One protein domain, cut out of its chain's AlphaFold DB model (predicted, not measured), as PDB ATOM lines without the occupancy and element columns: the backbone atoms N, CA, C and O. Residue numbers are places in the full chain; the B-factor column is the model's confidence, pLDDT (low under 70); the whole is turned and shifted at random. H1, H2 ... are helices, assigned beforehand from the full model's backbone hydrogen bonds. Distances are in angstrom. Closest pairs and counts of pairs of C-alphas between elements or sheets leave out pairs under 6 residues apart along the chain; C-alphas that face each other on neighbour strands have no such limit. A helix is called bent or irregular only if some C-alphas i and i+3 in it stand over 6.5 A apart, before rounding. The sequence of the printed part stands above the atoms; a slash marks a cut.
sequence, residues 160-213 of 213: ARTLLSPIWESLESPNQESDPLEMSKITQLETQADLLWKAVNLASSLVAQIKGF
ATOM      1  N   ALA A 160      13.891  -7.157 -31.282       89.25
ATOM      2  CA  ALA A 160      14.979  -8.120 -31.147       89.25
ATOM      3  C   ALA A 160      14.619  -9.454 -31.816       89.25
ATOM      4  O   ALA A 160      15.440  -9.998 -32.542       89.25
ATOM      5  N   ARG A 161      13.374  -9.938 -31.665       87.12
ATOM      6  CA  ARG A 161      12.912 -11.150 -32.370       87.12
ATOM      7  C   ARG A 161      12.969 -11.003 -33.892       87.12
ATOM      8  O   ARG A 161      13.426 -11.919 -34.560       87.12
ATOM      9  N   THR A 162      12.550  -9.861 -34.439       89.00
ATOM     10  CA  THR A 162      12.632  -9.596 -35.886       89.00
ATOM     11  C   THR A 162      14.071  -9.621 -36.389       89.00
ATOM     12  O   THR A 162      14.341 -10.234 -37.414       89.00
ATOM     13  N   LEU A 163      15.000  -9.002 -35.658       88.12
ATOM     14  CA  LEU A 163      16.423  -9.025 -36.012       88.12
ATOM     15  C   LEU A 163      17.010 -10.434 -35.977       88.12
ATOM     16  O   LEU A 163      17.861 -10.781 -36.788       88.12
ATOM     17  N   LEU A 164      16.537 -11.237 -35.035       89.75
ATOM     18  CA  LEU A 164      16.981 -12.599 -34.826       89.75
ATOM     19  C   LEU A 164      16.386 -13.582 -35.857       89.75
ATOM     20  O   LEU A 164      17.054 -14.560 -36.172       89.75
ATOM     21  N   SER A 165      15.233 -13.293 -36.479       89.75
ATOM     22  CA  SER A 165      14.534 -14.174 -37.447       89.75
ATOM     23  C   SER A 165      15.441 -14.905 -38.455       89.75
ATOM     24  O   SER A 165      15.342 -16.129 -38.536       89.75
ATOM     25  N   PRO A 166      16.398 -14.247 -39.148       89.75
ATOM     26  CA  PRO A 166      17.235 -14.933 -40.140       89.75
ATOM     27  C   PRO A 166      18.124 -16.040 -39.547       89.75
ATOM     28  O   PRO A 166      18.454 -17.018 -40.220       89.75
ATOM     29  N   ILE A 167      18.524 -15.904 -38.277       88.75
ATOM     30  CA  ILE A 167      19.309 -16.924 -37.569       88.75
ATOM     31  C   ILE A 167      18.419 -18.132 -37.232       88.75
ATOM     32  O   ILE A 167      18.886 -19.263 -37.306       88.75
ATOM     33  N   TRP A 168      17.137 -17.908 -36.930       85.12
ATOM     34  CA  TRP A 168      16.171 -18.960 -36.602       85.12
ATOM     35  C   TRP A 168      15.789 -19.725 -37.868       85.12
ATOM     36  O   TRP A 168      15.829 -20.947 -37.873       85.12
ATOM     37  N   GLU A 169      15.562 -19.019 -38.976       86.56
ATOM     38  CA  GLU A 169      15.348 -19.629 -40.297       86.56
ATOM     39  C   GLU A 169      16.544 -20.508 -40.722       86.56
ATOM     40  O   GLU A 169      16.375 -21.569 -41.328       86.56
ATOM     41  N   SER A 170      17.767 -20.108 -40.347       83.81
ATOM     42  CA  SER A 170      18.982 -20.901 -40.583       83.81
ATOM     43  C   SER A 170      19.078 -22.146 -39.688       83.81
ATOM     44  O   SER A 170      19.649 -23.142 -40.120       83.81
ATOM     45  N   LEU A 171      18.534 -22.107 -38.462       81.38
ATOM     46  CA  LEU A 171      18.439 -23.268 -37.559       81.38
ATOM     47  C   LEU A 171      17.377 -24.271 -38.017       81.38
ATOM     48  O   LEU A 171      17.543 -25.477 -37.858       81.38
ATOM     49  N   GLU A 172      16.273 -23.764 -38.564       75.38
ATOM     50  CA  GLU A 172      15.132 -24.566 -39.005       75.38
ATOM     51  C   GLU A 172      15.342 -25.217 -40.371       75.38
ATOM     52  O   GLU A 172      14.537 -26.059 -40.751       75.38
ATOM     53  N   SER A 173      16.402 -24.850 -41.102       66.12
ATOM     54  CA  SER A 173      16.759 -25.422 -42.403       66.12
ATOM     55  C   SER A 173      17.385 -26.814 -42.221       66.12
ATOM     56  O   SER A 173      18.586 -26.907 -41.954       66.12
ATOM     57  N   PRO A 174      16.634 -27.923 -42.364       59.75
ATOM     58  CA  PRO A 174      17.153 -29.250 -42.087       59.75
ATOM     59  C   PRO A 174      17.861 -29.791 -43.333       59.75
ATOM     60  O   PRO A 174      17.324 -29.735 -44.441       59.75
ATOM     61  N   ASN A 175      19.013 -30.438 -43.153       54.19
ATOM     62  CA  ASN A 175      19.378 -31.517 -44.070       54.19
ATOM     63  C   ASN A 175      18.299 -32.604 -43.905       54.19
ATOM     64  O   ASN A 175      18.080 -33.078 -42.794       54.19
ATOM     65  N   GLN A 176      17.584 -32.957 -44.976       52.25
ATOM     66  CA  GLN A 176      16.342 -33.757 -44.950       52.25
ATOM     67  C   GLN A 176      16.476 -35.230 -44.474       52.25
ATOM     68  O   GLN A 176      15.576 -36.026 -44.720       52.25
ATOM     69  N   GLU A 177      17.544 -35.621 -43.769       53.44
ATOM     70  CA  GLU A 177      17.836 -37.024 -43.417       53.44
ATOM     71  C   GLU A 177      18.297 -37.248 -41.958       53.44
ATOM     72  O   GLU A 177      19.032 -38.192 -41.678       53.44
ATOM     73  N   SER A 178      17.900 -36.410 -40.991       58.53
ATOM     74  CA  SER A 178      18.295 -36.593 -39.577       58.53
ATOM     75  C   SER A 178      17.173 -37.123 -38.669       58.53
ATOM     76  O   SER A 178      16.028 -36.681 -38.752       58.53
ATOM     77  N   ASP A 179      17.539 -38.046 -37.769       68.12
ATOM     78  CA  ASP A 179      16.719 -38.620 -36.683       68.12
ATOM     79  C   ASP A 179      15.981 -37.524 -35.870       68.12
ATOM     80  O   ASP A 179      16.592 -36.497 -35.559       68.12
ATOM     81  N   PRO A 180      14.701 -37.709 -35.479       64.25
ATOM     82  CA  PRO A 180      13.949 -36.777 -34.629       64.25
ATOM     83  C   PRO A 180      14.669 -36.290 -33.359       64.25
ATOM     84  O   PRO A 180      14.508 -35.127 -32.975       64.25
ATOM     85  N   LEU A 181      15.467 -37.142 -32.702       62.31
ATOM     86  CA  LEU A 181      16.246 -36.734 -31.524       62.31
ATOM     87  C   LEU A 181      17.396 -35.788 -31.897       62.31
ATOM     88  O   LEU A 181      17.648 -34.818 -31.180       62.31
ATOM     89  N   GLU A 182      18.057 -36.025 -33.027       61.03
ATOM     90  CA  GLU A 182      19.105 -35.142 -33.552       61.03
ATOM     91  C   GLU A 182      18.511 -33.835 -34.096       61.03
ATOM     92  O   GLU A 182      19.071 -32.766 -33.864       61.03
ATOM     93  N   MET A 183      17.310 -33.883 -34.685       59.59
ATOM     94  CA  MET A 183      16.560 -32.692 -35.099       59.59
ATOM     95  C   MET A 183      16.288 -31.753 -33.916       59.59
ATOM     96  O   MET A 183      16.503 -30.550 -34.023       59.59
ATOM     97  N   SER A 184      15.875 -32.297 -32.762       60.28
ATOM     98  CA  SER A 184      15.617 -31.494 -31.555       60.28
ATOM     99  C   SER A 184      16.863 -30.822 -30.966       60.28
ATOM    100  O   SER A 184      16.746 -29.794 -30.306       60.28
ATOM    101  N   LYS A 185      18.058 -31.381 -31.212       59.31
ATOM    102  CA  LYS A 185      19.327 -30.749 -30.832       59.31
ATOM    103  C   LYS A 185      19.728 -29.678 -31.839       59.31
ATOM    104  O   LYS A 185      20.192 -28.626 -31.417       59.31
ATOM    105  N   ILE A 186      19.538 -29.917 -33.139       61.91
ATOM    106  CA  ILE A 186      19.865 -28.958 -34.209       61.91
ATOM    107  C   ILE A 186      19.031 -27.671 -34.082       61.91
ATOM    108  O   ILE A 186      19.536 -26.592 -34.379       61.91
ATOM    109  N   THR A 187      17.798 -27.764 -33.575       70.00
ATOM    110  CA  THR A 187      16.905 -26.609 -33.376       70.00
ATOM    111  C   THR A 187      17.170 -25.808 -32.094       70.00
ATOM    112  O   THR A 187      16.588 -24.737 -31.916       70.00
ATOM    113  N   GLN A 188      18.050 -26.282 -31.207       82.38
ATOM    114  CA  GLN A 188      18.496 -25.533 -30.030       82.38
ATOM    115  C   GLN A 188      19.677 -24.633 -30.400       82.38
ATOM    116  O   GLN A 188      20.748 -25.116 -30.761       82.38
ATOM    117  N   LEU A 189      19.505 -23.313 -30.289       85.69
ATOM    118  CA  LEU A 189      20.540 -22.339 -30.655       85.69
ATOM    119  C   LEU A 189      21.848 -22.574 -29.880       85.69
ATOM    120  O   LEU A 189      22.932 -22.408 -30.435       85.69
ATOM    121  N   GLU A 190      21.757 -22.992 -28.617       87.19
ATOM    122  CA  GLU A 190      22.897 -23.258 -27.738       87.19
ATOM    123  C   GLU A 190      23.798 -24.415 -28.197       87.19
ATOM    124  O   GLU A 190      24.951 -24.486 -27.771       87.19
ATOM    125  N   THR A 191      23.319 -25.298 -29.080       86.56
ATOM    126  CA  THR A 191      24.122 -26.406 -29.627       86.56
ATOM    127  C   THR A 191      24.890 -26.007 -30.893       86.56
ATOM    128  O   THR A 191      25.823 -26.704 -31.293       86.56
ATOM    129  N   GLN A 192      24.544 -24.868 -31.504       87.19
ATOM    130  CA  GLN A 192      25.121 -24.365 -32.750       87.19
ATOM    131  C   GLN A 192      26.004 -23.144 -32.470       87.19
ATOM    132  O   GLN A 192      25.569 -22.001 -32.611       87.19
ATOM    133  N   ALA A 193      27.262 -23.377 -32.082       90.19
ATOM    134  CA  ALA A 193      28.177 -22.329 -31.610       90.19
ATOM    135  C   ALA A 193      28.271 -21.107 -32.549       90.19
ATOM    136  O   ALA A 193      28.217 -19.969 -32.082       90.19
ATOM    137  N   ASP A 194      28.354 -21.322 -33.865       90.50
ATOM    138  CA  ASP A 194      28.451 -20.233 -34.846       90.50
ATOM    139  C   ASP A 194      27.179 -19.374 -34.897       90.50
ATOM    140  O   ASP A 194      27.251 -18.144 -34.974       90.50
ATOM    141  N   LEU A 195      26.002 -20.006 -34.856       90.69
ATOM    142  CA  LEU A 195      24.715 -19.307 -34.874       90.69
ATOM    143  C   LEU A 195      24.450 -18.615 -33.537       90.69
ATOM    144  O   LEU A 195      24.006 -17.465 -33.529       90.69
ATOM    145  N   LEU A 196      24.809 -19.260 -32.424       92.50
ATOM    146  CA  LEU A 196      24.753 -18.673 -31.089       92.50
ATOM    147  C   LEU A 196      25.567 -17.381 -31.029       92.50
ATOM    148  O   LEU A 196      25.041 -16.337 -30.645       92.50
ATOM    149  N   TRP A 197      26.831 -17.411 -31.455       93.94
ATOM    150  CA  TRP A 197      27.679 -16.219 -31.414       93.94
ATOM    151  C   TRP A 197      27.229 -15.133 -32.390       93.94
ATOM    152  O   TRP A 197      27.321 -13.950 -32.060       93.94
ATOM    153  N   LYS A 198      26.663 -15.491 -33.551       92.69
ATOM    154  CA  LYS A 198      25.993 -14.514 -34.428       92.69
ATOM    155  C   LYS A 198      24.821 -13.831 -33.716       92.69
ATOM    156  O   LYS A 198      24.730 -12.604 -33.762       92.69
ATOM    157  N   ALA A 199      23.973 -14.590 -33.021       91.88
ATOM    158  CA  ALA A 199      22.837 -14.051 -32.271       91.88
ATOM    159  C   ALA A 199      23.291 -13.148 -31.116       91.88
ATOM    160  O   ALA A 199      22.769 -12.043 -30.952       91.88
ATOM    161  N   VAL A 200      24.309 -13.575 -30.361       92.00
ATOM    162  CA  VAL A 200      24.911 -12.788 -29.273       92.00
ATOM    163  C   VAL A 200      25.497 -11.478 -29.802       92.00
ATOM    164  O   VAL A 200      25.230 -10.426 -29.228       92.00
ATOM    165  N   ASN A 201      26.243 -11.506 -30.910       91.50
ATOM    166  CA  ASN A 201      26.822 -10.300 -31.509       91.50
ATOM    167  C   ASN A 201      25.743  -9.325 -31.999       91.50
ATOM    168  O   ASN A 201      25.848  -8.117 -31.768       91.50
ATOM    169  N   LEU A 202      24.680  -9.844 -32.616       90.06
ATOM    170  CA  LEU A 202      23.551  -9.032 -33.058       90.06
ATOM    171  C   LEU A 202      22.841  -8.370 -31.872       90.06
ATOM    172  O   LEU A 202      22.659  -7.151 -31.869       90.06
ATOM    173  N   ALA A 203      22.519  -9.136 -30.827       87.69
ATOM    174  CA  ALA A 203      21.935  -8.599 -29.600       87.69
ATOM    175  C   ALA A 203      22.864  -7.574 -28.922       87.69
ATOM    176  O   ALA A 203      22.407  -6.512 -28.493       87.69
ATOM    177  N   SER A 204      24.173  -7.852 -28.886       88.38
ATOM    178  CA  SER A 204      25.200  -6.960 -28.338       88.38
ATOM    179  C   SER A 204      25.203  -5.603 -29.043       88.38
ATOM    180  O   SER A 204      25.178  -4.572 -28.375       88.38
ATOM    181  N   SER A 205      25.120  -5.580 -30.379       85.88
ATOM    182  CA  SER A 205      25.100  -4.335 -31.166       85.88
ATOM    183  C   SER A 205      23.935  -3.389 -30.824       85.88
ATOM    184  O   SER A 205      24.059  -2.171 -30.966       85.88
ATOM    185  N   LEU A 206      22.815  -3.922 -30.322       83.00
ATOM    186  CA  LEU A 206      21.678  -3.120 -29.862       83.00
ATOM    187  C   LEU A 206      21.922  -2.555 -28.465       83.00
ATOM    188  O   LEU A 206      21.755  -1.359 -28.234       83.00
ATOM    189  N   VAL A 207      22.334  -3.410 -27.527       83.88
ATOM    190  CA  VAL A 207      22.477  -3.019 -26.114       83.88
ATOM    191  C   VAL A 207      23.743  -2.202 -25.848       83.88
ATOM    192  O   VAL A 207      23.773  -1.408 -24.908       83.88
ATOM    193  N   ALA A 208      24.774  -2.356 -26.681       85.81
ATOM    194  CA  ALA A 208      26.038  -1.630 -26.580       85.81
ATOM    195  C   ALA A 208      25.864  -0.116 -26.736       85.81
ATOM    196  O   ALA A 208      26.647   0.648 -26.193       85.81
ATOM    197  N   GLN A 209      24.806   0.339 -27.411       83.44
ATOM    198  CA  GLN A 209      24.584   1.767 -27.643       83.44
ATOM    199  C   GLN A 209      24.309   2.561 -26.351       83.44
ATOM    200  O   GLN A 209      24.372   3.788 -26.360       83.44
ATOM    201  N   ILE A 210      23.965   1.884 -25.250       79.94
ATOM    202  CA  ILE A 210      23.647   2.510 -23.953       79.94
ATOM    203  C   ILE A 210      24.684   2.146 -22.884       79.94
ATOM    204  O   ILE A 210      24.830   2.847 -21.886       79.94
ATOM    205  N   LYS A 211      25.430   1.058 -23.093       69.75
ATOM    206  CA  LYS A 211      26.560   0.681 -22.249       69.75
ATOM    207  C   LYS A 211      27.755   1.514 -22.709       69.75
ATOM    208  O   LYS A 211      28.426   1.120 -23.650       69.75
ATOM    209  N   GLY A 212      27.969   2.684 -22.105       56.72
ATOM    210  CA  GLY A 212      29.204   3.443 -22.322       56.72
ATOM    211  C   GLY A 212      30.394   2.538 -21.999       56.72
ATOM    212  O   GLY A 212      30.514   2.099 -20.853       56.72
ATOM    213  N   PHE A 213      31.176   2.182 -23.017       35.75
ATOM    214  CA  PHE A 213      32.388   1.372 -22.893       35.75
ATOM    215  C   PHE A 213      33.605   2.276 -22.736       35.75
ATOM    216  O   PHE A 213      33.675   3.291 -23.466       35.75
TER     217      PHE A 213
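What this domain is: This is residues 160 to 213 of the 213 residues of the protein "4Fe-4S ferredoxin" of Arthrospira sp. O9.13F (UniProt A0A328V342). Two helices, H3 and H1, stand side by side and run opposite ways, while the small helix H2 sits beyond the end of this pair where H1 ends and H3 begins. At the other end of the pair residues 207 to 213, of which 207 belongs to H3, stick out as a free tail; H2 with its links and this tail add to the length. The printed part has 54 residues with three named helices, H1, H2 and H3 along the chain, and no named strand; the class is all helix. The whole is loose, with a radius of gyration of the C-alphas of 13.8 A, and spans 46 by 18 by 12 A.

How they stand to each other: Begin with H3, residues 193 to 207, which touches H1, residues 160 to 172, at a shallow tilt of 8 degrees, opposite ways. Look for their closest C-alphas at Ile 167 and Leu 195, 6.5 A apart. H2, residues 180 to 186, is close to H1 but not clearly touching: their closest C-alphas, those of Leu 171 and Ile 186, are 6.8 A apart. These two run opposite ways at a steep tilt of 45 degrees. H2 and H3 are apart. In H2 every O i to N i+4 pair is within hydrogen-bond range; in H1 it is 7 of 9 and in H3 10 of 11.

Where its parts are: Find C-alpha 193 at (28.177, -22.329, -31.610); from there H3 runs 20.9 A to C-alpha 207 at (22.477, -3.019, -26.114). H1 starts at C-alpha 160, (14.979, -8.120, -31.147), and measures 18.2 A; it is irregular, with C-alphas 163 and 166 7.3 A apart. H2 measures 9.8 A.

The domain as a whole: The two C-alphas farthest apart, those of Glu 177 and Gly 212, are 47.0 A from each other. The printed part has no cut, and both links, H1 to H2 and H2 to H3, are short. Look for pLDDT under 70 at residues 173 to 186 and 211 to 213; the mean of the printed part is 78.1.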